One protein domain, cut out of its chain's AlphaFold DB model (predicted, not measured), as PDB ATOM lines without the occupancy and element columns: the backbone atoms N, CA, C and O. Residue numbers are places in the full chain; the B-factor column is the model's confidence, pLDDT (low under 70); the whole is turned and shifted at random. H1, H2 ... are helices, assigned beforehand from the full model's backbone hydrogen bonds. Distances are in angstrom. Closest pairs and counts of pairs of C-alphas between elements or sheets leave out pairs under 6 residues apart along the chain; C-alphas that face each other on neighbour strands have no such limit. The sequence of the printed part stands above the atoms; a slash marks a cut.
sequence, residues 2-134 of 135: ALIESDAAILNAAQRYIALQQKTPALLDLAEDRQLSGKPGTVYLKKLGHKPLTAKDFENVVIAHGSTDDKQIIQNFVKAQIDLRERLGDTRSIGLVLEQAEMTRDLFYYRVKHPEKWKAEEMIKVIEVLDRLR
ATOM      1  N   ALA A   2      -4.697  20.884 -81.499       63.25
ATOM      2  CA  ALA A   2      -3.662  20.633 -82.520       63.25
ATOM      3  C   ALA A   2      -2.195  20.741 -82.030       63.25
ATOM      4  O   ALA A   2      -1.369  19.919 -82.407       63.25
ATOM      5  N   LEU A   3      -1.868  21.708 -81.159       71.00
ATOM      6  CA  LEU A   3      -0.505  21.849 -80.614       71.00
ATOM      7  C   LEU A   3      -0.101  20.677 -79.707       71.00
ATOM      8  O   LEU A   3       1.014  20.192 -79.801       71.00
ATOM      9  N   ILE A   4      -1.028  20.176 -78.889       72.31
ATOM     10  CA  ILE A   4      -0.772  19.068 -77.953       72.31
ATOM     11  C   ILE A   4      -0.524  17.762 -78.722       72.31
ATOM     12  O   ILE A   4       0.354  16.983 -78.366       72.31
ATOM     13  N   GLU A   5      -1.276  17.532 -79.801       72.38
ATOM     14  CA  GLU A   5      -1.072  16.374 -80.681       72.38
ATOM     15  C   GLU A   5       0.273  16.450 -81.419       72.38
ATOM     16  O   GLU A   5       0.959  15.435 -81.550       72.38
ATOM     17  N   SER A   6       0.679  17.653 -81.839       84.38
ATOM     18  CA  SER A   6       1.997  17.902 -82.434       84.38
ATOM     19  C   SER A   6       3.131  17.644 -81.435       84.38
ATOM     20  O   SER A   6       4.065  16.898 -81.732       84.38
ATOM     21  N   ASP A   7       3.014  18.170 -80.213       91.19
ATOM     22  CA  ASP A   7       4.020  18.014 -79.157       91.19
ATOM     23  C   ASP A   7       4.192  16.531 -78.773       91.19
ATOM     24  O   ASP A   7       5.316  16.030 -78.666       91.19
ATOM     25  N   ALA A   8       3.088  15.781 -78.670       93.12
ATOM     26  CA  ALA A   8       3.119  14.340 -78.422       93.12
ATOM     27  C   ALA A   8       3.796  13.554 -79.559       93.12
ATOM     28  O   ALA A   8       4.536  12.601 -79.297       93.12
ATOM     29  N   ALA A   9       3.575  13.945 -80.819       94.06
ATOM     30  CA  ALA A   9       4.221  13.317 -81.968       94.06
ATOM     31  C   ALA A   9       5.739  13.573 -81.983       94.06
ATOM     32  O   ALA A   9       6.511  12.635 -82.203       94.06
ATOM     33  N   ILE A  10       6.168  14.806 -81.684       95.50
ATOM     34  CA  ILE A  10       7.588  15.173 -81.569       95.50
ATOM     35  C   ILE A  10       8.255  14.360 -80.454       95.50
ATOM     36  O   ILE A  10       9.308  13.751 -80.671       95.50
ATOM     37  N   LEU A  11       7.615  14.295 -79.281       96.31
ATOM     38  CA  LEU A  11       8.106  13.527 -78.139       96.31
ATOM     39  C   LEU A  11       8.250  12.041 -78.484       96.31
ATOM     40  O   LEU A  11       9.300  11.442 -78.243       96.31
ATOM     41  N   ASN A  12       7.219  11.449 -79.092       96.75
ATOM     42  CA  ASN A  12       7.229  10.037 -79.456       96.75
ATOM     43  C   ASN A  12       8.324   9.717 -80.482       96.75
ATOM     44  O   ASN A  12       9.018   8.709 -80.345       96.75
ATOM     45  N   ALA A  13       8.510  10.577 -81.486       97.00
ATOM     46  CA  ALA A  13       9.555  10.411 -82.489       97.00
ATOM     47  C   ALA A  13      10.956  10.453 -81.859       97.00
ATOM     48  O   ALA A  13      11.778   9.580 -82.146       97.00
ATOM     49  N   ALA A  14      11.214  11.405 -80.957       96.75
ATOM     50  CA  ALA A  14      12.488  11.509 -80.250       96.75
ATOM     51  C   ALA A  14      12.752  10.293 -79.342       96.75
ATOM     52  O   ALA A  14      13.833   9.706 -79.390       96.75
ATOM     53  N   GLN A  15      11.753   9.844 -78.577       97.44
ATOM     54  CA  GLN A  15      11.869   8.655 -77.722       97.44
ATOM     55  C   GLN A  15      12.135   7.380 -78.533       97.44
ATOM     56  O   GLN A  15      13.014   6.588 -78.186       97.44
ATOM     57  N   ARG A  16      11.417   7.187 -79.649       96.75
ATOM     58  CA  ARG A  16      11.647   6.050 -80.554       96.75
ATOM     59  C   ARG A  16      13.029   6.102 -81.197       96.75
ATOM     60  O   ARG A  16      13.644   5.054 -81.368       96.75
ATOM     61  N   TYR A  17      13.528   7.291 -81.527       96.12
ATOM     62  CA  TYR A  17      14.876   7.461 -82.065       96.12
ATOM     63  C   TYR A  17      15.953   7.063 -81.046       96.12
ATOM     64  O   TYR A  17      16.869   6.324 -81.398       96.12
ATOM     65  N   ILE A  18      15.812   7.443 -79.769       95.25
ATOM     66  CA  ILE A  18      16.715   6.989 -78.691       95.25
ATOM     67  C   ILE A  18      16.659   5.465 -78.535       95.25
ATOM     68  O   ILE A  18      17.695   4.806 -78.466       95.25
ATOM     69  N   ALA A  19      15.459   4.879 -78.528       94.75
ATOM     70  CA  ALA A  19      15.305   3.426 -78.460       94.75
ATOM     71  C   ALA A  19      15.965   2.723 -79.660       94.75
ATOM     72  O   ALA A  19      16.572   1.662 -79.515       94.75
ATOM     73  N   LEU A  20      15.906   3.326 -80.849       94.50
ATOM     74  CA  LEU A  20      16.595   2.819 -82.031       94.50
ATOM     75  C   LEU A  20      18.121   2.916 -81.897       94.50
ATOM     76  O   LEU A  20      18.822   1.980 -82.278       94.50
ATOM     77  N   GLN A  21      18.648   3.990 -81.305       92.19
ATOM     78  CA  GLN A  21      20.084   4.119 -81.040       92.19
ATOM     79  C   GLN A  21      20.616   3.008 -80.125       92.19
ATOM     80  O   GLN A  21      21.771   2.605 -80.264       92.19
ATOM     81  N   GLN A  22      19.789   2.437 -79.250       90.31
ATOM     82  CA  GLN A  22      20.184   1.287 -78.428       90.31
ATOM     83  C   GLN A  22      20.369   0.000 -79.250       90.31
ATOM     84  O   GLN A  22      21.126  -0.878 -78.843       90.31
ATOM     85  N   LYS A  23      19.750  -0.103 -80.436       87.62
ATOM     86  CA  LYS A  23      19.946  -1.226 -81.374       87.62
ATOM     87  C   LYS A  23      21.236  -1.111 -82.196       87.62
ATOM     88  O   LYS A  23      21.610  -2.063 -82.878       87.62
ATOM     89  N   THR A  24      21.918   0.036 -82.139       83.38
ATOM     90  CA  THR A  24      23.105   0.335 -82.958       83.38
ATOM     91  C   THR A  24      24.186  -0.745 -82.913       83.38
ATOM     92  O   THR A  24      24.673  -1.072 -83.990       83.38
ATOM     93  N   PRO A  25      24.570  -1.327 -81.754       85.62
ATOM     94  CA  PRO A  25      25.645  -2.321 -81.722       85.62
ATOM     95  C   PRO A  25      25.363  -3.527 -82.627       85.62
ATOM     96  O   PRO A  25      26.213  -3.897 -83.426       85.62
ATOM     97  N   ALA A  26      24.136  -4.054 -82.592       86.69
ATOM     98  CA  ALA A  26      23.744  -5.200 -83.412       86.69
ATOM     99  C   ALA A  26      23.717  -4.872 -84.915       86.69
ATOM    100  O   ALA A  26      24.041  -5.712 -85.749       86.69
ATOM    101  N   LEU A  27      23.338  -3.642 -85.276       86.69
ATOM    102  CA  LEU A  27      23.353  -3.195 -86.672       86.69
ATOM    103  C   LEU A  27      24.774  -2.891 -87.167       86.69
ATOM    104  O   LEU A  27      25.053  -3.012 -88.359       86.69
ATOM    105  N   LEU A  28      25.672  -2.491 -86.265       88.81
ATOM    106  CA  LEU A  28      27.050  -2.141 -86.590       88.81
ATOM    107  C   LEU A  28      27.889  -3.370 -86.957       88.81
ATOM    108  O   LEU A  28      28.764  -3.258 -87.813       88.81
ATOM    109  N   ASP A  29      27.574  -4.536 -86.392       87.56
ATOM    110  CA  ASP A  29      28.198  -5.816 -86.759       87.56
ATOM    111  C   ASP A  29      27.958  -6.184 -88.233       87.56
ATOM    112  O   ASP A  29      28.785  -6.839 -88.868       87.56
ATOM    113  N   LEU A  30      26.846  -5.713 -88.802       87.94
ATOM    114  CA  LEU A  30      26.483  -5.906 -90.208       87.94
ATOM    115  C   LEU A  30      27.035  -4.796 -91.115       87.94
ATOM    116  O   LEU A  30      26.950  -4.889 -92.342       87.94
ATOM    117  N   ALA A  31      27.585  -3.723 -90.541       89.50
ATOM    118  CA  ALA A  31      27.948  -2.532 -91.289       89.50
ATOM    119  C   ALA A  31      29.195  -2.737 -92.161       89.50
ATOM    120  O   ALA A  31      30.256  -3.192 -91.721       89.50
ATOM    121  N   GLU A  32      29.107  -2.298 -93.411       91.25
ATOM    122  CA  GLU A  32      30.250  -2.204 -94.311       91.25
ATOM    123  C   GLU A  32      31.029  -0.905 -94.067       91.25
ATOM    124  O   GLU A  32      30.453   0.126 -93.718       91.25
ATOM    125  N   ASP A  33      32.338  -0.910 -94.326       90.75
ATOM    126  CA  ASP A  33      33.208   0.255 -94.089       90.75
ATOM    127  C   ASP A  33      32.723   1.520 -94.816       90.75
ATOM    128  O   ASP A  33      32.816   2.616 -94.271       90.75
ATOM    129  N   ARG A  34      32.126   1.373 -96.009       90.25
ATOM    130  CA  ARG A  34      31.574   2.485 -96.808       90.25
ATOM    131  C   ARG A  34      30.419   3.235 -96.136       90.25
ATOM    132  O   ARG A  34      30.101   4.346 -96.547       90.25
ATOM    133  N   GLN A  35      29.772   2.632 -95.140       91.56
ATOM    134  CA  GLN A  35      28.655   3.239 -94.409       91.56
ATOM    135  C   GLN A  35      29.143   4.141 -93.268       91.56
ATOM    136  O   GLN A  35      28.365   4.935 -92.738       91.56
ATOM    137  N   LEU A  36      30.430   4.044 -92.915       93.69
ATOM    138  CA  LEU A  36      31.048   4.750 -91.804       93.69
ATOM    139  C   LEU A  36      32.028   5.810 -92.318       93.69
ATOM    140  O   LEU A  36      32.940   5.549 -93.095       93.69
ATOM    141  N   SER A  37      31.879   7.032 -91.828       92.31
ATOM    142  CA  SER A  37      32.768   8.142 -92.151       92.31
ATOM    143  C   SER A  37      34.141   8.011 -91.481       92.31
ATOM    144  O   SER A  37      34.269   7.606 -90.318       92.31
ATOM    145  N   GLY A  38      35.181   8.460 -92.184       92.31
ATOM    146  CA  GLY A  38      36.540   8.594 -91.660       92.31
ATOM    147  C   GLY A  38      37.577   7.767 -92.417       92.31
ATOM    148  O   GLY A  38      37.292   7.134 -93.426       92.31
ATOM    149  N   LYS A  39      38.819   7.803 -91.924       94.19
ATOM    150  CA  LYS A  39      39.919   6.965 -92.432       94.19
ATOM    151  C   LYS A  39      39.734   5.509 -91.975       94.19
ATOM    152  O   LYS A  39      39.120   5.316 -90.923       94.19
ATOM    153  N   PRO A  40      40.353   4.511 -92.636       91.88
ATOM    154  CA  PRO A  40      40.222   3.097 -92.264       91.88
ATOM    155  C   PRO A  40      40.429   2.811 -90.767       91.88
ATOM    156  O   PRO A  40      39.607   2.151 -90.144       91.88
ATOM    157  N   GLY A  41      41.443   3.411 -90.131       91.56
ATOM    158  CA  GLY A  41      41.651   3.256 -88.682       91.56
ATOM    159  C   GLY A  41      40.534   3.857 -87.812       91.56
ATOM    160  O   GLY A  41      40.220   3.333 -86.752       91.56
ATOM    161  N   THR A  42      39.884   4.937 -88.256       93.00
ATOM    162  CA  THR A  42      38.710   5.508 -87.565       93.00
ATOM    163  C   THR A  42      37.478   4.628 -87.735       93.00
ATOM    164  O   THR A  42      36.739   4.452 -86.771       93.00
ATOM    165  N   VAL A  43      37.272   4.077 -88.931       93.12
ATOM    166  CA  VAL A  43      36.198   3.118 -89.227       93.12
ATOM    167  C   VAL A  43      36.351   1.870 -88.357       93.12
ATOM    168  O   VAL A  43      35.399   1.466 -87.695       93.12
ATOM    169  N   TYR A  44      37.569   1.334 -88.265       91.69
ATOM    170  CA  TYR A  44      37.887   0.194 -87.408       91.69
ATOM    171  C   TYR A  44      37.544   0.455 -85.933       91.69
ATOM    172  O   TYR A  44      36.822  -0.323 -85.314       91.69
ATOM    173  N   LEU A  45      37.971   1.595 -85.376       93.25
ATOM    174  CA  LEU A  45      37.656   1.961 -83.988       93.25
ATOM    175  C   LEU A  45      36.157   2.180 -83.745       93.25
ATOM    176  O   LEU A  45      35.676   1.891 -82.652       93.25
ATOM    177  N   LYS A  46      35.424   2.687 -84.745       92.94
ATOM    178  CA  LYS A  46      33.963   2.818 -84.680       92.94
ATOM    179  C   LYS A  46      33.297   1.450 -84.574       92.94
ATOM    180  O   LYS A  46      32.488   1.263 -83.676       92.94
ATOM    181  N   LYS A  47      33.686   0.490 -85.423       89.38
ATOM    182  CA  LYS A  47      33.170  -0.891 -85.390       89.38
ATOM    183  C   LYS A  47      33.422  -1.594 -84.058       89.38
ATOM    184  O   LYS A  47      32.554  -2.305 -83.578       89.38
ATOM    185  N   LEU A  48      34.569  -1.341 -83.429       89.62
ATOM    186  CA  LEU A  48      34.887  -1.872 -82.099       89.62
ATOM    187  C   LEU A  48      34.177  -1.147 -80.939       89.62
ATOM    188  O   LEU A  48      34.411  -1.476 -79.780       89.62
ATOM    189  N   GLY A  49      33.378  -0.108 -81.205       87.06
ATOM    190  CA  GLY A  49      32.743   0.703 -80.161       87.06
ATOM    191  C   GLY A  49      33.705   1.616 -79.386       87.06
ATOM    192  O   GLY A  49      33.289   2.314 -78.467       87.06
ATOM    193  N   HIS A  50      34.985   1.673 -79.766       89.88
ATOM    194  CA  HIS A  50      35.995   2.538 -79.142       89.88
ATOM    195  C   HIS A  50      35.931   3.993 -79.616       89.88
ATOM    196  O   HIS A  50      36.607   4.863 -79.065       89.88
ATOM    197  N   LYS A  51      35.135   4.279 -80.649       90.69
ATOM    198  CA  LYS A  51      34.874   5.635 -81.124       90.69
ATOM    199  C   LYS A  51      33.388   5.804 -81.439       90.69
ATOM    200  O   LYS A  51      32.824   4.931 -82.096       90.69
ATOM    201  N   PRO A  52      32.753   6.919 -81.033       89.81
ATOM    202  CA  PRO A  52      31.341   7.128 -81.309       89.81
ATOM    203  C   PRO A  52      31.073   7.253 -82.810       89.81
ATOM    204  O   PRO A  52      31.872   7.814 -83.575       89.81
ATOM    205  N   LEU A  53      29.907   6.755 -83.216       91.00
ATOM    206  CA  LEU A  53      29.340   7.016 -84.531       91.00
ATOM    207  C   LEU A  53      28.876   8.470 -84.621       91.00
ATOM    208  O   LEU A  53      28.414   9.059 -83.643       91.00
ATOM    209  N   THR A  54      28.976   9.054 -85.811       91.06
ATOM    210  CA  THR A  54      28.240  10.289 -86.095       91.06
ATOM    211  C   THR A  54      26.766   9.955 -86.327       91.06
ATOM    212  O   THR A  54      26.440   8.829 -86.702       91.06
ATOM    213  N   ALA A  55      25.876  10.943 -86.177       88.19
ATOM    214  CA  ALA A  55      24.458  10.776 -86.518       88.19
ATOM    215  C   ALA A  55      24.281  10.238 -87.948       88.19
ATOM    216  O   ALA A  55      23.464   9.354 -88.183       88.19
ATOM    217  N   LYS A  56      25.131  10.690 -88.884       90.19
ATOM    218  CA  LYS A  56      25.060  10.243 -90.272       90.19
ATOM    219  C   LYS A  56      25.506   8.798 -90.471       90.19
ATOM    220  O   LYS A  56      24.895   8.088 -91.258       90.19
ATOM    221  N   ASP A  57      26.542   8.361 -89.757       93.06
ATOM    222  CA  ASP A  57      26.972   6.957 -89.801       93.06
ATOM    223  C   ASP A  57      25.854   6.046 -89.295       93.06
ATOM    224  O   ASP A  57      25.531   5.049 -89.930       93.06
ATOM    225  N   PHE A  58      25.238   6.426 -88.174       92.94
ATOM    226  CA  PHE A  58      24.115   5.700 -87.601       92.94
ATOM    227  C   PHE A  58      22.936   5.619 -88.581       92.94
ATOM    228  O   PHE A  58      22.450   4.525 -88.855       92.94
ATOM    229  N   GLU A  59      22.527   6.743 -89.177       92.62
ATOM    230  CA  GLU A  59      21.483   6.760 -90.210       92.62
ATOM    231  C   GLU A  59      21.818   5.838 -91.385       92.62
ATOM    232  O   GLU A  59      20.966   5.068 -91.817       92.62
ATOM    233  N   ASN A  60      23.048   5.889 -91.902       93.88
ATOM    234  CA  ASN A  60      23.462   5.062 -93.034       93.88
ATOM    235  C   ASN A  60      23.374   3.567 -92.705       93.88
ATOM    236  O   ASN A  60      22.899   2.780 -93.526       93.88
ATOM    237  N   VAL A  61      23.809   3.184 -91.501       94.38
ATOM    238  CA  VAL A  61      23.734   1.803 -91.012       94.38
ATOM    239  C   VAL A  61      22.276   1.352 -90.887       94.38
ATOM    240  O   VAL A  61      21.924   0.286 -91.389       94.38
ATOM    241  N   VAL A  62      21.400   2.177 -90.307       94.31
ATOM    242  CA  VAL A  62      19.961   1.875 -90.194       94.31
ATOM    243  C   VAL A  62      19.292   1.786 -91.567       94.31
ATOM    244  O   VAL A  62      18.484   0.893 -91.810       94.31
ATOM    245  N   ILE A  63      19.619   2.678 -92.500       93.25
ATOM    246  CA  ILE A  63      19.033   2.666 -93.846       93.25
ATOM    247  C   ILE A  63      19.411   1.384 -94.596       93.25
ATOM    248  O   ILE A  63      18.573   0.828 -95.316       93.25
ATOM    249  N   ALA A  64      20.640   0.904 -94.416       93.38
ATOM    250  CA  ALA A  64      21.115  -0.313 -95.057       93.38
ATOM    251  C   ALA A  64      20.556  -1.588 -94.409       93.38
ATOM    252  O   ALA A  64      20.052  -2.451 -95.124       93.38
ATOM    253  N   HIS A  65      20.607  -1.678 -93.078       93.94
ATOM    254  CA  HIS A  65      20.429  -2.942 -92.347       93.94
ATOM    255  C   HIS A  65      19.247  -2.958 -91.376       93.94
ATOM    256  O   HIS A  65      18.875  -4.014 -90.875       93.94
ATOM    257  N   GLY A  66      18.648  -1.802 -91.100       92.19
ATOM    258  CA  GLY A  66      17.464  -1.696 -90.256       92.19
ATOM    259  C   GLY A  66      16.210  -2.252 -90.930       92.19
ATOM    260  O   GLY A  66      16.114  -2.346 -92.160       92.19
ATOM    261  N   SER A  67      15.215  -2.582 -90.110       95.12
ATOM    262  CA  SER A  67      13.879  -2.959 -90.579       95.12
ATOM    263  C   SER A  67      13.150  -1.775 -91.231       95.12
ATOM    264  O   SER A  67      13.570  -0.621 -91.118       95.12
ATOM    265  N   THR A  68      12.027  -2.038 -91.903       95.88
ATOM    266  CA  THR A  68      11.151  -0.974 -92.425       95.88
ATOM    267  C   THR A  68      10.727  -0.002 -91.319       95.88
ATOM    268  O   THR A  68      10.768   1.210 -91.523       95.88
ATOM    269  N   ASP A  69      10.416  -0.520 -90.129       95.75
ATOM    270  CA  ASP A  69      10.036   0.290 -88.971       95.75
ATOM    271  C   ASP A  69      11.196   1.167 -88.485       95.75
ATOM    272  O   ASP A  69      11.003   2.352 -88.214       95.75
ATOM    273  N   ASP A  70      12.420   0.630 -88.434       95.38
ATOM    274  CA  ASP A  70      13.601   1.400 -88.026       95.38
ATOM    275  C   ASP A  70      13.869   2.567 -88.995       95.38
ATOM    276  O   ASP A  70      14.176   3.682 -88.572       95.38
ATOM    277  N   LYS A  71      13.681   2.347 -90.302       95.56
ATOM    278  CA  LYS A  71      13.803   3.403 -91.323       95.56
ATOM    279  C   LYS A  71      12.715   4.462 -91.172       95.56
ATOM    280  O   LYS A  71      13.005   5.654 -91.297       95.56
ATOM    281  N   GLN A  72      11.487   4.049 -90.859       96.56
ATOM    282  CA  GLN A  72      10.392   4.978 -90.593       96.56
ATOM    283  C   GLN A  72      10.669   5.833 -89.349       96.56
ATOM    284  O   GLN A  72      10.360   7.023 -89.351       96.56
ATOM    285  N   ILE A  73      11.300   5.273 -88.310       96.75
ATOM    286  CA  ILE A  73      11.717   6.035 -87.122       96.75
ATOM    287  C   ILE A  73      12.690   7.159 -87.504       96.75
ATOM    288  O   ILE A  73      12.504   8.282 -87.038       96.75
ATOM    289  N   ILE A  74      13.672   6.907 -88.381       95.44
ATOM    290  CA  ILE A  74      14.594   7.954 -88.864       95.44
ATOM    291  C   ILE A  74      13.826   9.077 -89.571       95.44
ATOM    292  O   ILE A  74      14.032  10.251 -89.271       95.44
ATOM    293  N   GLN A  75      12.916   8.728 -90.482       95.38
ATOM    294  CA  GLN A  75      12.120   9.719 -91.214       95.38
ATOM    295  C   GLN A  75      11.230  10.544 -90.277       95.38
ATOM    296  O   GLN A  75      11.175  11.770 -90.389       95.38
ATOM    297  N   ASN A  76      10.573   9.882 -89.323       96.38
ATOM    298  CA  ASN A  76       9.728  10.539 -88.329       96.38
ATOM    299  C   ASN A  76      10.543  11.475 -87.434       96.38
ATOM    300  O   ASN A  76      10.065  12.551 -87.093       96.38
ATOM    301  N   PHE A  77      11.773  11.096 -87.083       96.81
ATOM    302  CA  PHE A  77      12.660  11.941 -86.294       96.81
ATOM    303  C   PHE A  77      13.084  13.200 -87.057       96.81
ATOM    304  O   PHE A  77      12.975  14.297 -86.519       96.81
ATOM    305  N   VAL A  78      13.480  13.073 -88.329       94.56
ATOM    306  CA  VAL A  78      13.813  14.232 -89.180       94.56
ATOM    307  C   VAL A  78      12.623  15.180 -89.306       94.56
ATOM    308  O   VAL A  78      12.781  16.394 -89.192       94.56
ATOM    309  N   LYS A  79      11.416  14.633 -89.487       95.50
ATOM    310  CA  LYS A  79      10.196  15.439 -89.490       95.50
ATOM    311  C   LYS A  79       9.991  16.149 -88.145       95.50
ATOM    312  O   LYS A  79       9.805  17.358 -88.128       95.50
ATOM    313  N   ALA A  80      10.128  15.437 -87.028       96.19
ATOM    314  CA  ALA A  80       9.975  16.006 -85.692       96.19
ATOM    315  C   ALA A  80      10.975  17.140 -85.390       96.19
ATOM    316  O   ALA A  80      10.637  18.070 -84.664       96.19
ATOM    317  N   GLN A  81      12.190  17.103 -85.948       95.75
ATOM    318  CA  GLN A  81      13.153  18.207 -85.828       95.75
ATOM    319  C   GLN A  81      12.653  19.490 -86.513       95.75
ATOM    320  O   GLN A  81      12.885  20.595 -86.013       95.75
ATOM    321  N   ILE A  82      11.973  19.352 -87.656       93.88
ATOM    322  CA  ILE A  82      11.366  20.468 -88.392       93.88
ATOM    323  C   ILE A  82      10.132  20.971 -87.637       93.88
ATOM    324  O   ILE A  82      10.049  22.165 -87.352       93.88
ATOM    325  N   ASP A  83       9.246  20.060 -87.234       94.00
ATOM    326  CA  ASP A  83       8.020  20.388 -86.501       94.00
ATOM    327  C   ASP A  83       8.347  21.111 -85.177       94.00
ATOM    328  O   ASP A  83       7.714  22.110 -84.831       94.00
ATOM    329  N   LEU A  84       9.403  20.687 -84.466       94.44
ATOM    330  CA  LEU A  84       9.870  21.368 -83.256       94.44
ATOM    331  C   LEU A  84      10.347  22.796 -83.543       94.44
ATOM    332  O   LEU A  84      10.066  23.708 -82.767       94.44
ATOM    333  N   ARG A  85      11.070  23.022 -84.644       92.69
ATOM    334  CA  ARG A  85      11.501  24.376 -85.016       92.69
ATOM    335  C   ARG A  85      10.295  25.291 -85.217       92.69
ATOM    336  O   ARG A  85      10.322  26.419 -84.726       92.69
ATOM    337  N   GLU A  86       9.284  24.832 -85.949       90.81
ATOM    338  CA  GLU A  86       8.061  25.602 -86.204       90.81
ATOM    339  C   GLU A  86       7.332  25.897 -84.891       90.81
ATOM    340  O   GLU A  86       7.071  27.056 -84.566       90.81
ATOM    341  N   ARG A  87       7.154  24.867 -84.059       91.38
ATOM    342  CA  ARG A  87       6.541  24.968 -82.735       91.38
ATOM    343  C   ARG A  87       7.209  26.007 -81.827       91.38
ATOM    344  O   ARG A  87       6.528  26.773 -81.141       91.38
ATOM    345  N   LEU A  88       8.541  26.046 -81.814       90.94
ATOM    346  CA  LEU A  88       9.305  27.004 -81.010       90.94
ATOM    347  C   LEU A  88       9.277  28.421 -81.595       90.94
ATOM    348  O   LEU A  88       9.384  29.382 -80.834       90.94
ATOM    349  N   GLY A  89       9.088  28.564 -82.911       86.19
ATOM    350  CA  GLY A  89       8.888  29.858 -83.571       86.19
ATOM    351  C   GLY A  89       7.628  30.588 -83.094       86.19
ATOM    352  O   GLY A  89       7.651  31.809 -82.949       86.19
ATOM    353  N   ASP A  90       6.578  29.838 -82.757       83.50
ATOM    354  CA  ASP A  90       5.295  30.377 -82.284       83.50
ATOM    355  C   ASP A  90       5.228  30.565 -80.755       83.50
ATOM    356  O   ASP A  90       4.248  31.083 -80.206       83.50
ATOM    357  N   THR A  91       6.278  30.167 -80.032       88.06
ATOM    358  CA  THR A  91       6.282  30.158 -78.566       88.06
ATOM    359  C   THR A  91       6.647  31.535 -78.000       88.06
ATOM    360  O   THR A  91       7.813  31.926 -77.947       88.06
ATOM    361  N   ARG A  92       5.649  32.272 -77.488       83.94
ATOM    362  CA  ARG A  92       5.835  33.630 -76.923       83.94
ATOM    363  C   ARG A  92       6.820  33.694 -75.751       83.94
ATOM    364  O   ARG A  92       7.547  34.673 -75.618       83.94
ATOM    365  N   SER A  93       6.857  32.657 -74.915       88.88
ATOM    366  CA  SER A  93       7.680  32.598 -73.697       88.88
ATOM    367  C   SER A  93       8.943  31.751 -73.874       88.88
ATOM    368  O   SER A  93       9.389  31.096 -72.932       88.88
ATOM    369  N   ILE A  94       9.538  31.768 -75.074       91.81
ATOM    370  CA  ILE A  94      10.683  30.913 -75.415       91.81
ATOM    371  C   ILE A  94      11.854  31.065 -74.434       91.81
ATOM    372  O   ILE A  94      12.487  30.080 -74.086       91.81
ATOM    373  N   GLY A  95      12.102  32.266 -73.900       91.75
ATOM    374  CA  GLY A  95      13.171  32.489 -72.919       91.75
ATOM    375  C   GLY A  95      13.047  31.618 -71.662       91.75
ATOM    376  O   GLY A  95      14.043  31.044 -71.237       91.75
ATOM    377  N   LEU A  96      11.830  31.474 -71.125       93.19
ATOM    378  CA  LEU A  96      11.556  30.642 -69.947       93.19
ATOM    379  C   LEU A  96      11.660  29.148 -70.278       93.19
ATOM    380  O   LEU A  96      12.160  28.367 -69.471       93.19
ATOM    381  N   VAL A  97      11.215  28.760 -71.478       94.50
ATOM    382  CA  VAL A  97      11.334  27.380 -71.965       94.50
ATOM    383  C   VAL A  97      12.805  26.973 -72.042       94.50
ATOM    384  O   VAL A  97      13.182  25.921 -71.537       94.50
ATOM    385  N   LEU A  98      13.652  27.828 -72.622       94.06
ATOM    386  CA  LEU A  98      15.086  27.569 -72.746       94.06
ATOM    387  C   LEU A  98      15.784  27.483 -71.388       94.06
ATOM    388  O   LEU A  98      16.608  26.595 -71.189       94.06
ATOM    389  N   GLU A  99      15.429  28.362 -70.450       94.44
ATOM    390  CA  GLU A  99      15.980  28.346 -69.093       94.44
ATOM    391  C   GLU A  99      15.669  27.027 -68.372       94.44
ATOM    392  O   GLU A  99      16.579  26.380 -67.857       94.44
ATOM    393  N   GLN A 100      14.413  26.570 -68.404       95.00
ATOM    394  CA  GLN A 100      14.020  25.306 -67.768       95.00
ATOM    395  C   GLN A 100      14.518  24.061 -68.512       95.00
ATOM    396  O   GLN A 100      14.684  23.010 -67.894       95.00
ATOM    397  N   ALA A 101      14.763  24.167 -69.819       94.00
ATOM    398  CA  ALA A 101      15.369  23.107 -70.620       94.00
ATOM    399  C   ALA A 101      16.907  23.081 -70.517       94.00
ATOM    400  O   ALA A 101      17.541  22.254 -71.177       94.00
ATOM    401  N   GLU A 102      17.507  23.970 -69.713       95.06
ATOM    402  CA  GLU A 102      18.959  24.120 -69.545       95.06
ATOM    403  C   GLU A 102      19.682  24.404 -70.878       95.06
ATOM    404  O   GLU A 102      20.809  23.960 -71.115       95.06
ATOM    405  N   MET A 103      19.026  25.139 -71.780       94.81
ATOM    406  CA  MET A 103      19.526  25.454 -73.115       94.81
ATOM    407  C   MET A 103      19.906  26.931 -73.222       94.81
ATOM    408  O   MET A 103      19.114  27.829 -72.946       94.81
ATOM    409  N   THR A 104      21.127  27.209 -73.681       94.69
ATOM    410  CA  THR A 104      21.559  28.589 -73.927       94.69
ATOM    411  C   THR A 104      20.890  29.159 -75.180       94.69
ATOM    412  O   THR A 104      20.558  28.427 -76.116       94.69
ATOM    413  N   ARG A 105      20.732  30.489 -75.241       92.75
ATOM    414  CA  ARG A 105      20.171  31.165 -76.425       92.75
ATOM    415  C   ARG A 105      20.981  30.885 -77.690       92.75
ATOM    416  O   ARG A 105      20.390  30.620 -78.731       92.75
ATOM    417  N   ASP A 106      22.308  30.895 -77.598       94.25
ATOM    418  CA  ASP A 106      23.184  30.638 -78.745       94.25
ATOM    419  C   ASP A 106      22.991  29.225 -79.296       94.25
ATOM    420  O   ASP A 106      22.867  29.040 -80.508       94.25
ATOM    421  N   LEU A 107      22.898  28.230 -78.404       94.38
ATOM    422  CA  LEU A 107      22.617  26.855 -78.798       94.38
ATOM    423  C   LEU A 107      21.235  26.754 -79.447       94.38
ATOM    424  O   LEU A 107      21.118  26.168 -80.520       94.38
ATOM    425  N   PHE A 108      20.211  27.371 -78.857       94.38
ATOM    426  CA  PHE A 108      18.867  27.399 -79.430       94.38
ATOM    427  C   PHE A 108      18.846  27.998 -80.841       94.38
ATOM    428  O   PHE A 108      18.361  27.357 -81.772       94.38
ATOM    429  N   TYR A 109      19.412  29.192 -81.043       92.75
ATOM    430  CA  TYR A 109      19.435  29.821 -82.366       92.75
ATOM    431  C   TYR A 109      20.239  29.004 -83.377       92.75
ATOM    432  O   TYR A 109      19.849  28.910 -84.544       92.75
ATOM    433  N   TYR A 110      21.321  28.355 -82.935       94.69
ATOM    434  CA  TYR A 110      22.054  27.407 -83.765       94.69
ATOM    435  C   TYR A 110      21.167  26.229 -84.194       94.69
ATOM    436  O   TYR A 110      21.141  25.896 -85.377       94.69
ATOM    437  N   ARG A 111      20.392  25.640 -83.276       94.31
ATOM    438  CA  ARG A 111      19.454  24.545 -83.572       94.31
ATOM    439  C   ARG A 111      18.291  24.970 -84.470       94.31
ATOM    440  O   ARG A 111      17.922  24.233 -85.374       94.31
ATOM    441  N   VAL A 112      17.743  26.168 -84.280       91.69
ATOM    442  CA  VAL A 112      16.692  26.723 -85.152       91.69
ATOM    443  C   VAL A 112      17.207  26.916 -86.578       91.69
ATOM    444  O   VAL A 112      16.492  26.631 -87.539       91.69
ATOM    445  N   LYS A 113      18.453  27.379 -86.731       93.19
ATOM    446  CA  LYS A 113      19.100  27.536 -88.041       93.19
ATOM    447  C   LYS A 113      19.495  26.194 -88.671       93.19
ATOM    448  O   LYS A 113      19.507  26.091 -89.895       93.19
ATOM    449  N   HIS A 114      19.800  25.196 -87.845       94.12
ATOM    450  CA  HIS A 114      20.256  23.865 -88.246       94.12
ATOM    451  C   HIS A 114      19.417  22.763 -87.577       94.12
ATOM    452  O   HIS A 114      19.899  22.115 -86.637       94.12
ATOM    453  N   PRO A 115      18.160  22.546 -88.019       91.31
ATOM    454  CA  PRO A 115      17.244  21.614 -87.363       91.31
ATOM    455  C   PRO A 115      17.771  20.183 -87.307       91.31
ATOM    456  O   PRO A 115      17.574  19.488 -86.316       91.31
ATOM    457  N   GLU A 116      18.538  19.766 -88.313       90.94
ATOM    458  CA  GLU A 116      19.165  18.447 -88.380       90.94
ATOM    459  C   GLU A 116      20.153  18.187 -87.234       90.94
ATOM    460  O   GLU A 116      20.569  17.053 -86.994       90.94
ATOM    461  N   LYS A 117      20.574  19.244 -86.530       92.62
ATOM    462  CA  LYS A 117      21.496  19.153 -85.403       92.62
ATOM    463  C   LYS A 117      20.791  18.938 -84.068       92.62
ATOM    464  O   LYS A 117      21.503  18.690 -83.096       92.62
ATOM    465  N   TRP A 118      19.464  19.042 -83.990       94.38
ATOM    466  CA  TRP A 118      18.721  18.731 -82.766       94.38
ATOM    467  C   TRP A 118      19.008  17.304 -82.307       94.38
ATOM    468  O   TRP A 118      18.884  16.355 -83.082       94.38
ATOM    469  N   LYS A 119      19.375  17.153 -81.034       94.31
ATOM    470  CA  LYS A 119      19.492  15.835 -80.408       94.31
ATOM    471  C   LYS A 119      18.148  15.414 -79.836       94.31
ATOM    472  O   LYS A 119      17.419  16.256 -79.316       94.31
ATOM    473  N   ALA A 120      17.850  14.121 -79.870       95.19
ATOM    474  CA  ALA A 120      16.588  13.601 -79.358       95.19
ATOM    475  C   ALA A 120      16.367  13.965 -77.879       95.19
ATOM    476  O   ALA A 120      15.272  14.366 -77.504       95.19
ATOM    477  N   GLU A 121      17.416  13.931 -77.056       95.25
ATOM    478  CA  GLU A 121      17.355  14.294 -75.638       95.25
ATOM    479  C   GLU A 121      17.044  15.782 -75.431       95.25
ATOM    480  O   GLU A 121      16.284  16.142 -74.537       95.25
ATOM    481  N   GLU A 122      17.614  16.652 -76.271       95.38
ATOM    482  CA  GLU A 122      17.331  18.091 -76.242       95.38
ATOM    483  C   GLU A 122      15.870  18.355 -76.626       95.38
ATOM    484  O   GLU A 122      15.198  19.150 -75.974       95.38
ATOM    485  N   MET A 123      15.364  17.658 -77.648       96.38
ATOM    486  CA  MET A 123      13.970  17.770 -78.086       96.38
ATOM    487  C   MET A 123      12.996  17.320 -76.992       96.38
ATOM    488  O   MET A 123      12.029  18.026 -76.719       96.38
ATOM    489  N   ILE A 124      13.269  16.182 -76.339       96.69
ATOM    490  CA  ILE A 124      12.453  15.661 -75.230       96.69
ATOM    491  C   ILE A 124      12.369  16.692 -74.105       96.69
ATOM    492  O   ILE A 124      11.267  17.079 -73.727       96.69
ATOM    493  N   LYS A 125      13.516  17.201 -73.630       95.94
ATOM    494  CA  LYS A 125      13.552  18.212 -72.560       95.94
ATOM    495  C   LYS A 125      12.715  19.443 -72.907       95.94
ATOM    496  O   LYS A 125      11.963  19.934 -72.070       95.94
ATOM    497  N   VAL A 126      12.845  19.949 -74.132       95.25
ATOM    498  CA  VAL A 126      12.115  21.145 -74.574       95.25
ATOM    499  C   VAL A 126      10.606  20.897 -74.613       95.25
ATOM    500  O   VAL A 126       9.853  21.721 -74.096       95.25
ATOM    501  N   ILE A 127      10.156  19.767 -75.167       95.50
ATOM    502  CA  ILE A 127       8.728  19.424 -75.208       95.50
ATOM    503  C   ILE A 127       8.157  19.220 -73.797       95.50
ATOM    504  O   ILE A 127       7.083  19.732 -73.499       95.50
ATOM    505  N   GLU A 128       8.877  18.543 -72.901       94.75
ATOM    506  CA  GLU A 128       8.442  18.359 -71.509       94.75
ATOM    507  C   GLU A 128       8.280  19.691 -70.762       94.75
ATOM    508  O   GLU A 128       7.401  19.839 -69.911       94.75
ATOM    509  N   VAL A 129       9.122  20.680 -71.071       94.81
ATOM    510  CA  VAL A 129       8.999  22.030 -70.515       94.81
ATOM    511  C   VAL A 129       7.801  22.771 -71.108       94.81
ATOM    512  O   VAL A 129       7.066  23.407 -70.353       94.81
ATOM    513  N   LEU A 130       7.577  22.683 -72.423       92.44
ATOM    514  CA  LEU A 130       6.395  23.263 -73.075       92.44
ATOM    515  C   LEU A 130       5.099  22.708 -72.468       92.44
ATOM    516  O   LEU A 130       4.227  23.484 -72.075       92.44
ATOM    517  N   ASP A 131       5.017  21.388 -72.282       91.94
ATOM    518  CA  ASP A 131       3.872  20.724 -71.651       91.94
ATOM    519  C   ASP A 131       3.663  21.189 -70.200       91.94
ATOM    520  O   ASP A 131       2.569  21.610 -69.813       91.94
ATOM    521  N   ARG A 132       4.740  21.230 -69.404       92.06
ATOM    522  CA  ARG A 132       4.699  21.700 -68.010       92.06
ATOM    523  C   ARG A 132       4.217  23.144 -67.892       92.06
ATOM    524  O   ARG A 132       3.462  23.469 -66.975       92.06
ATOM    525  N   LEU A 133       4.672  24.008 -68.796       89.25
ATOM    526  CA  LEU A 133       4.307  25.422 -68.838       89.25
ATOM    527  C   LEU A 133       2.958  25.670 -69.528       89.25
ATOM    528  O   LEU A 133       2.400  26.758 -69.375       89.25
ATOM    529  N   ARG A 134       2.411  24.665 -70.227       86.44
ATOM    530  CA  ARG A 134       1.164  24.722 -71.005       86.44
ATOM    531  C   ARG A 134       1.174  25.820 -72.078       86.44
ATOM    532  O   ARG A 134       0.174  26.523 -72.250       86.44
TER     533      ARG A 134
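AT A GLANCE: This is residues 2 to 134 of the 135 residues of an uncharacterized protein of Spirosoma sp. CJU-R4 (UniProt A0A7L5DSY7). Two long helices, H1 and H5, cross near their middles as an X, and H8 packs on H1. H2, H3 and H4 gather toward one end of the elongated body, H6 and H7 toward the other. The printed part has 133 residues with eight named helices, H1 to H8 in chain order, and no named strand: all helix. It is compact, with a radius of gyration of the C-alphas of 16.4 A, and spans 48 by 30 by 20 A.

HOW THE PARTS SIT: H5, residues 68 to 89, touches H1, residues 2 to 22, at a steep tilt of 45 degrees, opposite ways; their closest C-alphas, Ile 10 and Ala 80, are 4.8 A apart. H8, residues 120 to 133, touches H1 at a shallow tilt of 31 degrees, opposite ways, closest at the C-alphas of Ala 14 and Ala 120, 4.7 A. H4, residues 55 to 65, forms a helical hairpin with H5, touching its residues 70 to 74 alone; the closest C-alphas, Ile 63 and Lys 71, are 5.9 A apart. H2, residues 24 to 28, touches H4, closest at the C-alphas of Leu 27 and His 65, 6.4 A. H3, residues 40 to 47, touches no helix. H6, residues 94 to 100, touches H8 about perpendicular at 75 degrees, closest at the C-alphas of Val 97 and Val 129, 6.0 A. H7, residues 105 to 113, and H6 only just touch, with 3 pairs of C-alphas within 8 A, and only at the corner. In each of the eight helices every O i to N i+4 pair is within hydrogen-bond range.

IN THESE COORDINATES: H1 begins at C-alpha 2 (-3.662, 20.633, -82.520) and measures 31.0 A, H5 32.2 A, H4 15.4 A and H8 20.0 A, ending at C-alpha 133 (4.307, 25.422, -68.838).

THE WHOLE: The farthest C-alphas, Pro 40 and Arg 134, are 49.4 A apart. The printed part has no cut; the link H2 to H3 is long. Only residue 2 has pLDDT under 70.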